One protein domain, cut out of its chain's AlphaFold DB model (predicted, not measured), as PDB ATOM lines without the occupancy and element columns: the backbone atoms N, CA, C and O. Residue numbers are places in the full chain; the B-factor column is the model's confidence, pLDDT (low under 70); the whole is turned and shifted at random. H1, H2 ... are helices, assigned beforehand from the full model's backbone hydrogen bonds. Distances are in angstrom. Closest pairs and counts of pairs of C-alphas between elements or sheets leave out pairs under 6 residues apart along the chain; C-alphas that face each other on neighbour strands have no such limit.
ATOM      1  N   PRO A 425     164.676 143.678 205.640       82.62
ATOM      2  CA  PRO A 425     166.004 144.275 205.651       82.62
ATOM      3  C   PRO A 425     166.366 144.850 204.272       82.62
ATOM      4  O   PRO A 425     165.944 144.306 203.245       82.62
ATOM      5  N   PRO A 426     167.155 145.941 204.217       80.56
ATOM      6  CA  PRO A 426     167.569 146.568 202.966       80.56
ATOM      7  C   PRO A 426     168.645 145.723 202.266       80.56
ATOM      8  O   PRO A 426     169.832 146.040 202.300       80.56
ATOM      9  N   ILE A 427     168.226 144.626 201.637       84.19
ATOM     10  CA  ILE A 427     169.112 143.722 200.901       84.19
ATOM     11  C   ILE A 427     169.194 144.185 199.437       84.19
ATOM     12  O   ILE A 427     168.164 144.269 198.759       84.19
ATOM     13  N   PRO A 428     170.393 144.497 198.919       84.25
ATOM     14  CA  PRO A 428     170.571 144.800 197.510       84.25
ATOM     15  C   PRO A 428     170.384 143.553 196.648       84.25
ATOM     16  O   PRO A 428     170.753 142.447 197.034       84.25
ATOM     17  N   ILE A 429     169.871 143.760 195.440       84.12
ATOM     18  CA  ILE A 429     169.773 142.729 194.409       84.12
ATOM     19  C   ILE A 429     170.536 143.171 193.161       84.12
ATOM     20  O   ILE A 429     170.602 144.364 192.842       84.12
ATOM     21  N   HIS A 430     171.096 142.202 192.446       82.12
ATOM     22  CA  HIS A 430     171.604 142.387 191.094       82.12
ATOM     23  C   HIS A 430     171.110 141.261 190.186       82.12
ATOM     24  O   HIS A 430     170.815 140.149 190.629       82.12
ATOM     25  N   GLN A 431     170.996 141.576 188.900       82.25
ATOM     26  CA  GLN A 431     170.688 140.599 187.864       82.25
ATOM     27  C   GLN A 431     172.001 139.968 187.401       82.25
ATOM     28  O   GLN A 431     172.854 140.678 186.873       82.25
ATOM     29  N   SER A 432     172.167 138.660 187.602       76.81
ATOM     30  CA  SER A 432     173.204 137.885 186.916       76.81
ATOM     31  C   SER A 432     172.649 137.317 185.604       76.81
ATOM     32  O   SER A 432     171.439 137.364 185.371       76.81
ATOM     33  N   GLU A 433     173.513 136.723 184.779       79.31
ATOM     34  CA  GLU A 433     173.116 136.101 183.503       79.31
ATOM     35  C   GLU A 433     172.017 135.037 183.684       79.31
ATOM     36  O   GLU A 433     171.097 134.953 182.880       79.31
ATOM     37  N   GLU A 434     172.053 134.290 184.792       79.00
ATOM     38  CA  GLU A 434     171.108 133.193 185.041       79.00
ATOM     39  C   GLU A 434     169.898 133.555 185.922       79.00
ATOM     40  O   GLU A 434     168.835 132.956 185.778       79.00
ATOM     41  N   LYS A 435     170.043 134.473 186.894       84.06
ATOM     42  CA  LYS A 435     168.993 134.790 187.879       84.06
ATOM     43  C   LYS A 435     169.252 136.087 188.649       84.06
ATOM     44  O   LYS A 435     170.352 136.634 188.641       84.06
ATOM     45  N   LEU A 436     168.239 136.550 189.377       84.00
ATOM     46  CA  LEU A 436     168.418 137.551 190.429       84.00
ATOM     47  C   LEU A 436     169.156 136.924 191.614       84.00
ATOM     48  O   LEU A 436     168.824 135.815 192.038       84.00
ATOM     49  N   LYS A 437     170.148 137.634 192.153       86.38
ATOM     50  CA  LYS A 437     170.892 137.220 193.349       86.38
ATOM     51  C   LYS A 437     171.131 138.421 194.259       86.38
ATOM     52  O   LYS A 437     171.272 139.555 193.795       86.38
ATOM     53  N   ALA A 438     171.181 138.165 195.561       86.06
ATOM     54  CA  ALA A 438     171.787 139.088 196.507       86.06
ATOM     55  C   ALA A 438     173.314 138.891 196.487       86.06
ATOM     56  O   ALA A 438     173.793 137.782 196.229       86.06
ATOM     57  N   PRO A 439     174.098 139.948 196.720       80.00
ATOM     58  CA  PRO A 439     175.540 139.862 196.597       80.00
ATOM     59  C   PRO A 439     176.201 139.092 197.728       80.00
ATOM     60  O   PRO A 439     175.801 139.187 198.890       80.00
ATOM     61  N   GLU A 440     177.238 138.354 197.344       74.94
ATOM     62  CA  GLU A 440     178.028 137.490 198.215       74.94
ATOM     63  C   GLU A 440     179.036 138.298 199.038       74.94
ATOM     64  O   GLU A 440     179.164 138.087 200.243       74.94
ATOM     65  N   SER A 441     179.678 139.288 198.409       66.19
ATOM     66  CA  SER A 441     180.563 140.244 199.067       66.19
ATOM     67  C   SER A 441     179.896 141.604 199.236       66.19
ATOM     68  O   SER A 441     179.206 142.117 198.352       66.19
ATOM     69  N   ARG A 442     180.185 142.247 200.371       64.00
ATOM     70  CA  ARG A 442     179.835 143.650 200.615       64.00
ATOM     71  C   ARG A 442     180.584 144.607 199.681       64.00
ATOM     72  O   ARG A 442     180.180 145.760 199.629       64.00
ATOM     73  N   ALA A 443     181.641 144.169 198.987       55.56
ATOM     74  CA  ALA A 443     182.553 145.016 198.212       55.56
ATOM     75  C   ALA A 443     182.178 145.205 196.726       55.56
ATOM     76  O   ALA A 443     182.575 146.208 196.141       55.56
ATOM     77  N   ASP A 444     181.369 144.322 196.129       55.34
ATOM     78  CA  ASP A 444     181.044 144.361 194.687       55.34
ATOM     79  C   ASP A 444     179.934 145.377 194.352       55.34
ATOM     80  O   ASP A 444     178.886 145.051 193.817       55.34
ATOM     81  N   GLN A 445     180.101 146.639 194.734       56.34
ATOM     82  CA  GLN A 445     178.979 147.571 194.931       56.34
ATOM     83  C   GLN A 445     178.487 148.318 193.682       56.34
ATOM     84  O   GLN A 445     177.449 148.980 193.753       56.34
ATOM     85  N   GLU A 446     179.175 148.231 192.542       56.66
ATOM     86  CA  GLU A 446     178.907 149.121 191.398       56.66
ATOM     87  C   GLU A 446     177.554 148.867 190.704       56.66
ATOM     88  O   GLU A 446     176.974 149.793 190.136       56.66
ATOM     89  N   ASN A 447     176.988 147.658 190.826       59.69
ATOM     90  CA  ASN A 447     175.728 147.271 190.166       59.69
ATOM     91  C   ASN A 447     174.564 146.969 191.124       59.69
ATOM     92  O   ASN A 447     173.488 146.542 190.696       59.69
ATOM     93  N   HIS A 448     174.743 147.203 192.421       68.25
ATOM     94  CA  HIS A 448     173.752 146.845 193.429       68.25
ATOM     95  C   HIS A 448     172.612 147.858 193.504       68.25
ATOM     96  O   HIS A 448     172.818 149.063 193.651       68.25
ATOM     97  N   ARG A 449     171.372 147.363 193.425       70.31
ATOM     98  CA  ARG A 449     170.172 148.189 193.578       70.31
ATOM     99  C   ARG A 449     169.311 147.643 194.700       70.31
ATOM    100  O   ARG A 449     169.011 146.455 194.741       70.31
ATOM    101  N   LEU A 450     168.874 148.532 195.585       76.75
ATOM    102  CA  LEU A 450     167.835 148.191 196.546       76.75
ATOM    103  C   LEU A 450     166.496 148.056 195.800       76.75
ATOM    104  O   LEU A 450     166.117 148.987 195.068       76.75
ATOM    105  N   PRO A 451     165.784 146.926 195.953       78.62
ATOM    106  CA  PRO A 451     164.424 146.808 195.456       78.62
ATOM    107  C   PRO A 451     163.498 147.794 196.186       78.62
ATOM    108  O   PRO A 451     163.772 148.237 197.301       78.62
ATOM    109  N   SER A 452     162.387 148.169 195.548       78.56
ATOM    110  CA  SER A 452     161.311 148.902 196.239       78.56
ATOM    111  C   SER A 452     160.701 148.040 197.349       78.56
ATOM    112  O   SER A 452     160.708 146.821 197.190       78.56
ATOM    113  N   LEU A 453     160.062 148.642 198.367       77.69
ATOM    114  CA  LEU A 453     159.419 147.899 199.469       77.69
ATOM    115  C   LEU A 453     158.557 146.762 198.947       77.69
ATOM    116  O   LEU A 453     158.672 145.645 199.423       77.69
ATOM    117  N   LEU A 454     157.680 147.085 197.995       79.12
ATOM    118  CA  LEU A 454     156.673 146.158 197.503       79.12
ATOM    119  C   LEU A 454     157.347 144.913 196.944       79.12
ATOM    120  O   LEU A 454     157.036 143.816 197.378       79.12
ATOM    121  N   ILE A 455     158.356 145.102 196.089       81.75
ATOM    122  CA  ILE A 455     159.209 144.010 195.611       81.75
ATOM    123  C   ILE A 455     159.831 143.269 196.804       81.75
ATOM    124  O   ILE A 455     159.650 142.065 196.919       81.75
ATOM    125  N   SER A 456     160.480 143.964 197.741       81.94
ATOM    126  CA  SER A 456     161.101 143.340 198.920       81.94
ATOM    127  C   SER A 456     160.140 142.524 199.799       81.94
ATOM    128  O   SER A 456     160.597 141.609 200.480       81.94
ATOM    129  N   LEU A 457     158.842 142.850 199.806       81.38
ATOM    130  CA  LEU A 457     157.803 142.130 200.550       81.38
ATOM    131  C   LEU A 457     157.345 140.843 199.854       81.38
ATOM    132  O   LEU A 457     156.953 139.907 200.544       81.38
ATOM    133  N   VAL A 458     157.388 140.783 198.518       83.50
ATOM    134  CA  VAL A 458     157.047 139.563 197.755       83.50
ATOM    135  C   VAL A 458     158.255 138.689 197.418       83.50
ATOM    136  O   VAL A 458     158.077 137.529 197.046       83.50
ATOM    137  N   LEU A 459     159.482 139.202 197.545       83.56
ATOM    138  CA  LEU A 459     160.685 138.408 197.304       83.56
ATOM    139  C   LEU A 459     160.847 137.296 198.349       83.56
ATOM    140  O   LEU A 459     160.841 137.531 199.557       83.56
ATOM    141  N   LYS A 460     161.089 136.077 197.861       84.56
ATOM    142  CA  LYS A 460     161.539 134.950 198.680       84.56
ATOM    143  C   LYS A 460     163.041 135.068 198.907       84.56
ATOM    144  O   LYS A 460     163.843 134.643 198.079       84.56
ATOM    145  N   TRP A 461     163.420 135.695 200.016       83.44
ATOM    146  CA  TRP A 461     164.824 135.983 200.316       83.44
ATOM    147  C   TRP A 461     165.698 134.724 200.407       83.44
ATOM    148  O   TRP A 461     166.850 134.775 199.986       83.44
ATOM    149  N   ASP A 462     165.147 133.588 200.835       81.44
ATOM    150  CA  ASP A 462     165.878 132.313 200.941       81.44
ATOM    151  C   ASP A 462     166.453 131.815 199.599       81.44
ATOM    152  O   ASP A 462     167.497 131.158 199.574       81.44
ATOM    153  N   ASP A 463     165.811 132.171 198.480       83.94
ATOM    154  CA  ASP A 463     166.231 131.777 197.128       83.94
ATOM    155  C   ASP A 463     167.306 132.711 196.543       83.94
ATOM    156  O   ASP A 463     168.082 132.320 195.661       83.94
ATOM    157  N   LEU A 464     167.334 133.958 197.023       85.94
ATOM    158  CA  LEU A 464     168.186 135.034 196.516       85.94
ATOM    159  C   LEU A 464     169.469 135.202 197.321       85.94
ATOM    160  O   LEU A 464     170.473 135.666 196.778       85.94
ATOM    161  N   LEU A 465     169.420 134.884 198.612       86.19
ATOM    162  CA  LEU A 465     170.530 135.090 199.522       86.19
ATOM    163  C   LEU A 465     171.699 134.124 199.237       86.19
ATOM    164  O   LEU A 465     171.483 132.970 198.850       86.19
ATOM    165  N   PRO A 466     172.954 134.570 199.441       83.75
ATOM    166  CA  PRO A 466     174.126 133.717 199.284       83.75
ATOM    167  C   PRO A 466     174.091 132.491 200.201       83.75
ATOM    168  O   PRO A 466     173.518 132.508 201.288       83.75
ATOM    169  N   ARG A 467     174.795 131.418 199.824       82.00
ATOM    170  CA  ARG A 467     174.880 130.216 200.678       82.00
ATOM    171  C   ARG A 467     175.487 130.516 202.050       82.00
ATOM    172  O   ARG A 467     175.100 129.873 203.021       82.00
ATOM    173  N   SER A 468     176.381 131.501 202.139       79.44
ATOM    174  CA  SER A 468     177.007 131.932 203.393       79.44
ATOM    175  C   SER A 468     175.991 132.392 204.445       79.44
ATOM    176  O   SER A 468     176.204 132.166 205.637       79.44
ATOM    177  N   THR A 469     174.846 132.950 204.036       80.50
ATOM    178  CA  THR A 469     173.822 133.433 204.973       80.50
ATOM    179  C   THR A 469     172.935 132.320 205.528       80.50
ATOM    180  O   THR A 469     172.196 132.559 206.479       80.50
ATOM    181  N   ARG A 470     173.011 131.097 204.986       79.12
ATOM    182  CA  ARG A 470     172.251 129.937 205.490       79.12
ATOM    183  C   ARG A 470     172.703 129.480 206.878       79.12
ATOM    184  O   ARG A 470     172.002 128.714 207.525       79.12
ATOM    185  N   SER A 471     173.868 129.943 207.327       81.19
ATOM    186  CA  SER A 471     174.378 129.719 208.682       81.19
ATOM    187  C   SER A 471     173.589 130.480 209.756       81.19
ATOM    188  O   SER A 471     173.620 130.105 210.928       81.19
ATOM    189  N   PHE A 472     172.856 131.535 209.381       79.94
ATOM    190  CA  PHE A 472     172.070 132.316 210.325       79.94
ATOM    191  C   PHE A 472     170.725 131.650 210.612       79.94
ATOM    192  O   PHE A 472     169.930 131.410 209.707       79.94
ATOM    193  N   LYS A 473     170.414 131.451 211.900       79.69
ATOM    194  CA  LYS A 473     169.066 131.050 212.345       79.69
ATOM    195  C   LYS A 473     168.009 132.108 211.993       79.69
ATOM    196  O   LYS A 473     166.867 131.776 211.703       79.69
ATOM    197  N   GLN A 474     168.399 133.380 212.047       79.56
ATOM    198  CA  GLN A 474     167.621 134.525 211.590       79.56
ATOM    199  C   GLN A 474     168.586 135.531 210.970       79.56
ATOM    200  O   GLN A 474     169.605 135.854 211.582       79.56
ATOM    201  N   LEU A 475     168.270 136.023 209.772       82.62
ATOM    202  CA  LEU A 475     169.121 136.987 209.083       82.62
ATOM    203  C   LEU A 475     169.237 138.288 209.905       82.62
ATOM    204  O   LEU A 475     168.200 138.865 210.255       82.62
ATOM    205  N   PRO A 476     170.458 138.775 210.193       86.00
ATOM    206  CA  PRO A 476     170.647 140.081 210.815       86.00
ATOM    207  C   PRO A 476     170.027 141.186 209.956       86.00
ATOM    208  O   PRO A 476     170.221 141.231 208.739       86.00
ATOM    209  N   PHE A 477     169.263 142.079 210.583       86.94
ATOM    210  CA  PHE A 477     168.516 143.112 209.862       86.94
ATOM    211  C   PHE A 477     169.426 144.158 209.198       86.94
ATOM    212  O   PHE A 477     169.104 144.701 208.143       86.94
ATOM    213  N   ASP A 478     170.589 144.400 209.788       85.50
ATOM    214  CA  ASP A 478     171.601 145.356 209.356       85.50
ATOM    215  C   ASP A 478     172.701 144.719 208.489       85.50
ATOM    216  O   ASP A 478     173.683 145.379 208.162       85.50
ATOM    217  N   LEU A 479     172.549 143.460 208.052       83.94
ATOM    218  CA  LEU A 479     173.606 142.702 207.365       83.94
ATOM    219  C   LEU A 479     174.267 143.457 206.193       83.94
ATOM    220  O   LEU A 479     175.485 143.354 206.008       83.94
ATOM    221  N   TYR A 480     173.472 144.197 205.414       78.44
ATOM    222  CA  TYR A 480     173.914 145.002 204.265       78.44
ATOM    223  C   TYR A 480     173.956 146.515 204.547       78.44
ATOM    224  O   TYR A 480     174.363 147.289 203.684       78.44
ATOM    225  N   CYS A 481     173.546 146.947 205.741       78.44
ATOM    226  CA  CYS A 481     173.559 148.336 206.206       78.44
ATOM    227  C   CYS A 481     173.976 148.360 207.690       78.44
ATOM    228  O   CYS A 481     173.142 148.676 208.537       78.44
ATOM    229  N   PRO A 482     175.225 147.977 208.011       77.25
ATOM    230  CA  PRO A 482     175.646 147.698 209.384       77.25
ATOM    231  C   PRO A 482     175.482 148.926 210.272       77.25
ATOM    232  O   PRO A 482     175.780 150.037 209.840       77.25
ATOM    233  N   SER A 483     175.019 148.735 211.507       68.75
ATOM    234  CA  SER A 483     174.814 149.835 212.460       68.75
ATOM    235  C   SER A 483     176.113 150.423 213.044       68.75
ATOM    236  O   SER A 483     176.047 151.452 213.724       68.75
ATOM    237  N   VAL A 484     177.281 149.812 212.779       58.78
ATOM    238  CA  VAL A 484     178.607 150.210 213.299       58.78
ATOM    239  C   VAL A 484     179.632 150.327 212.182       58.78
ATOM    240  O   VAL A 484     179.800 149.335 211.432       58.78
TER     241      VAL A 484
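This is residues 425 to 484 of the 484 residues of an uncharacterized protein of Daphnia pulex (UniProt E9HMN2). There is little regular structure here: a compact, rounded tangle of loops, with three short helices strung one after another along the chain and spaced apart. The loop of residues 425 to 452 makes a small antiparallel pairing, 430 to 431 with 436 to 437, and residues 472 to 484 form the other long loop. The 60 printed residues hold H1, H2 and H3, in that order, and no named strand; the class is all helix, with 15 residues in named elements. The radius of gyration of the C-alphas is 11.2 A and the spans are 29 by 25 by 22 A.

Start at H1, residues 453 to 458, the longest helix, where every O i to N i+4 pair is within hydrogen-bond range. A tight link leads to H2, residues 461 to 464, which is apart from H1 and too short for such a pair. Another tight link leads to H3, residues 467 to 471, apart from H1 and only just apart from H2, at 8.2 A; it has 0 of 1 such pairs, and 1 of 2 O i to N i+3 pairs, within range.

Find C-alpha 453 at (159.419, 147.899, 199.469); H1 runs 8.8 A from there. H2 spans 5.2 A. H3 spans 8.0 A, ending at C-alpha 471, (174.378, 129.719, 208.682).

The C-alphas farthest apart, Glu 434 and Val 484, are 33.8 A apart. The printed part has no cut, and pLDDT is under 70 at residues 441 to 448 and 483 to 484.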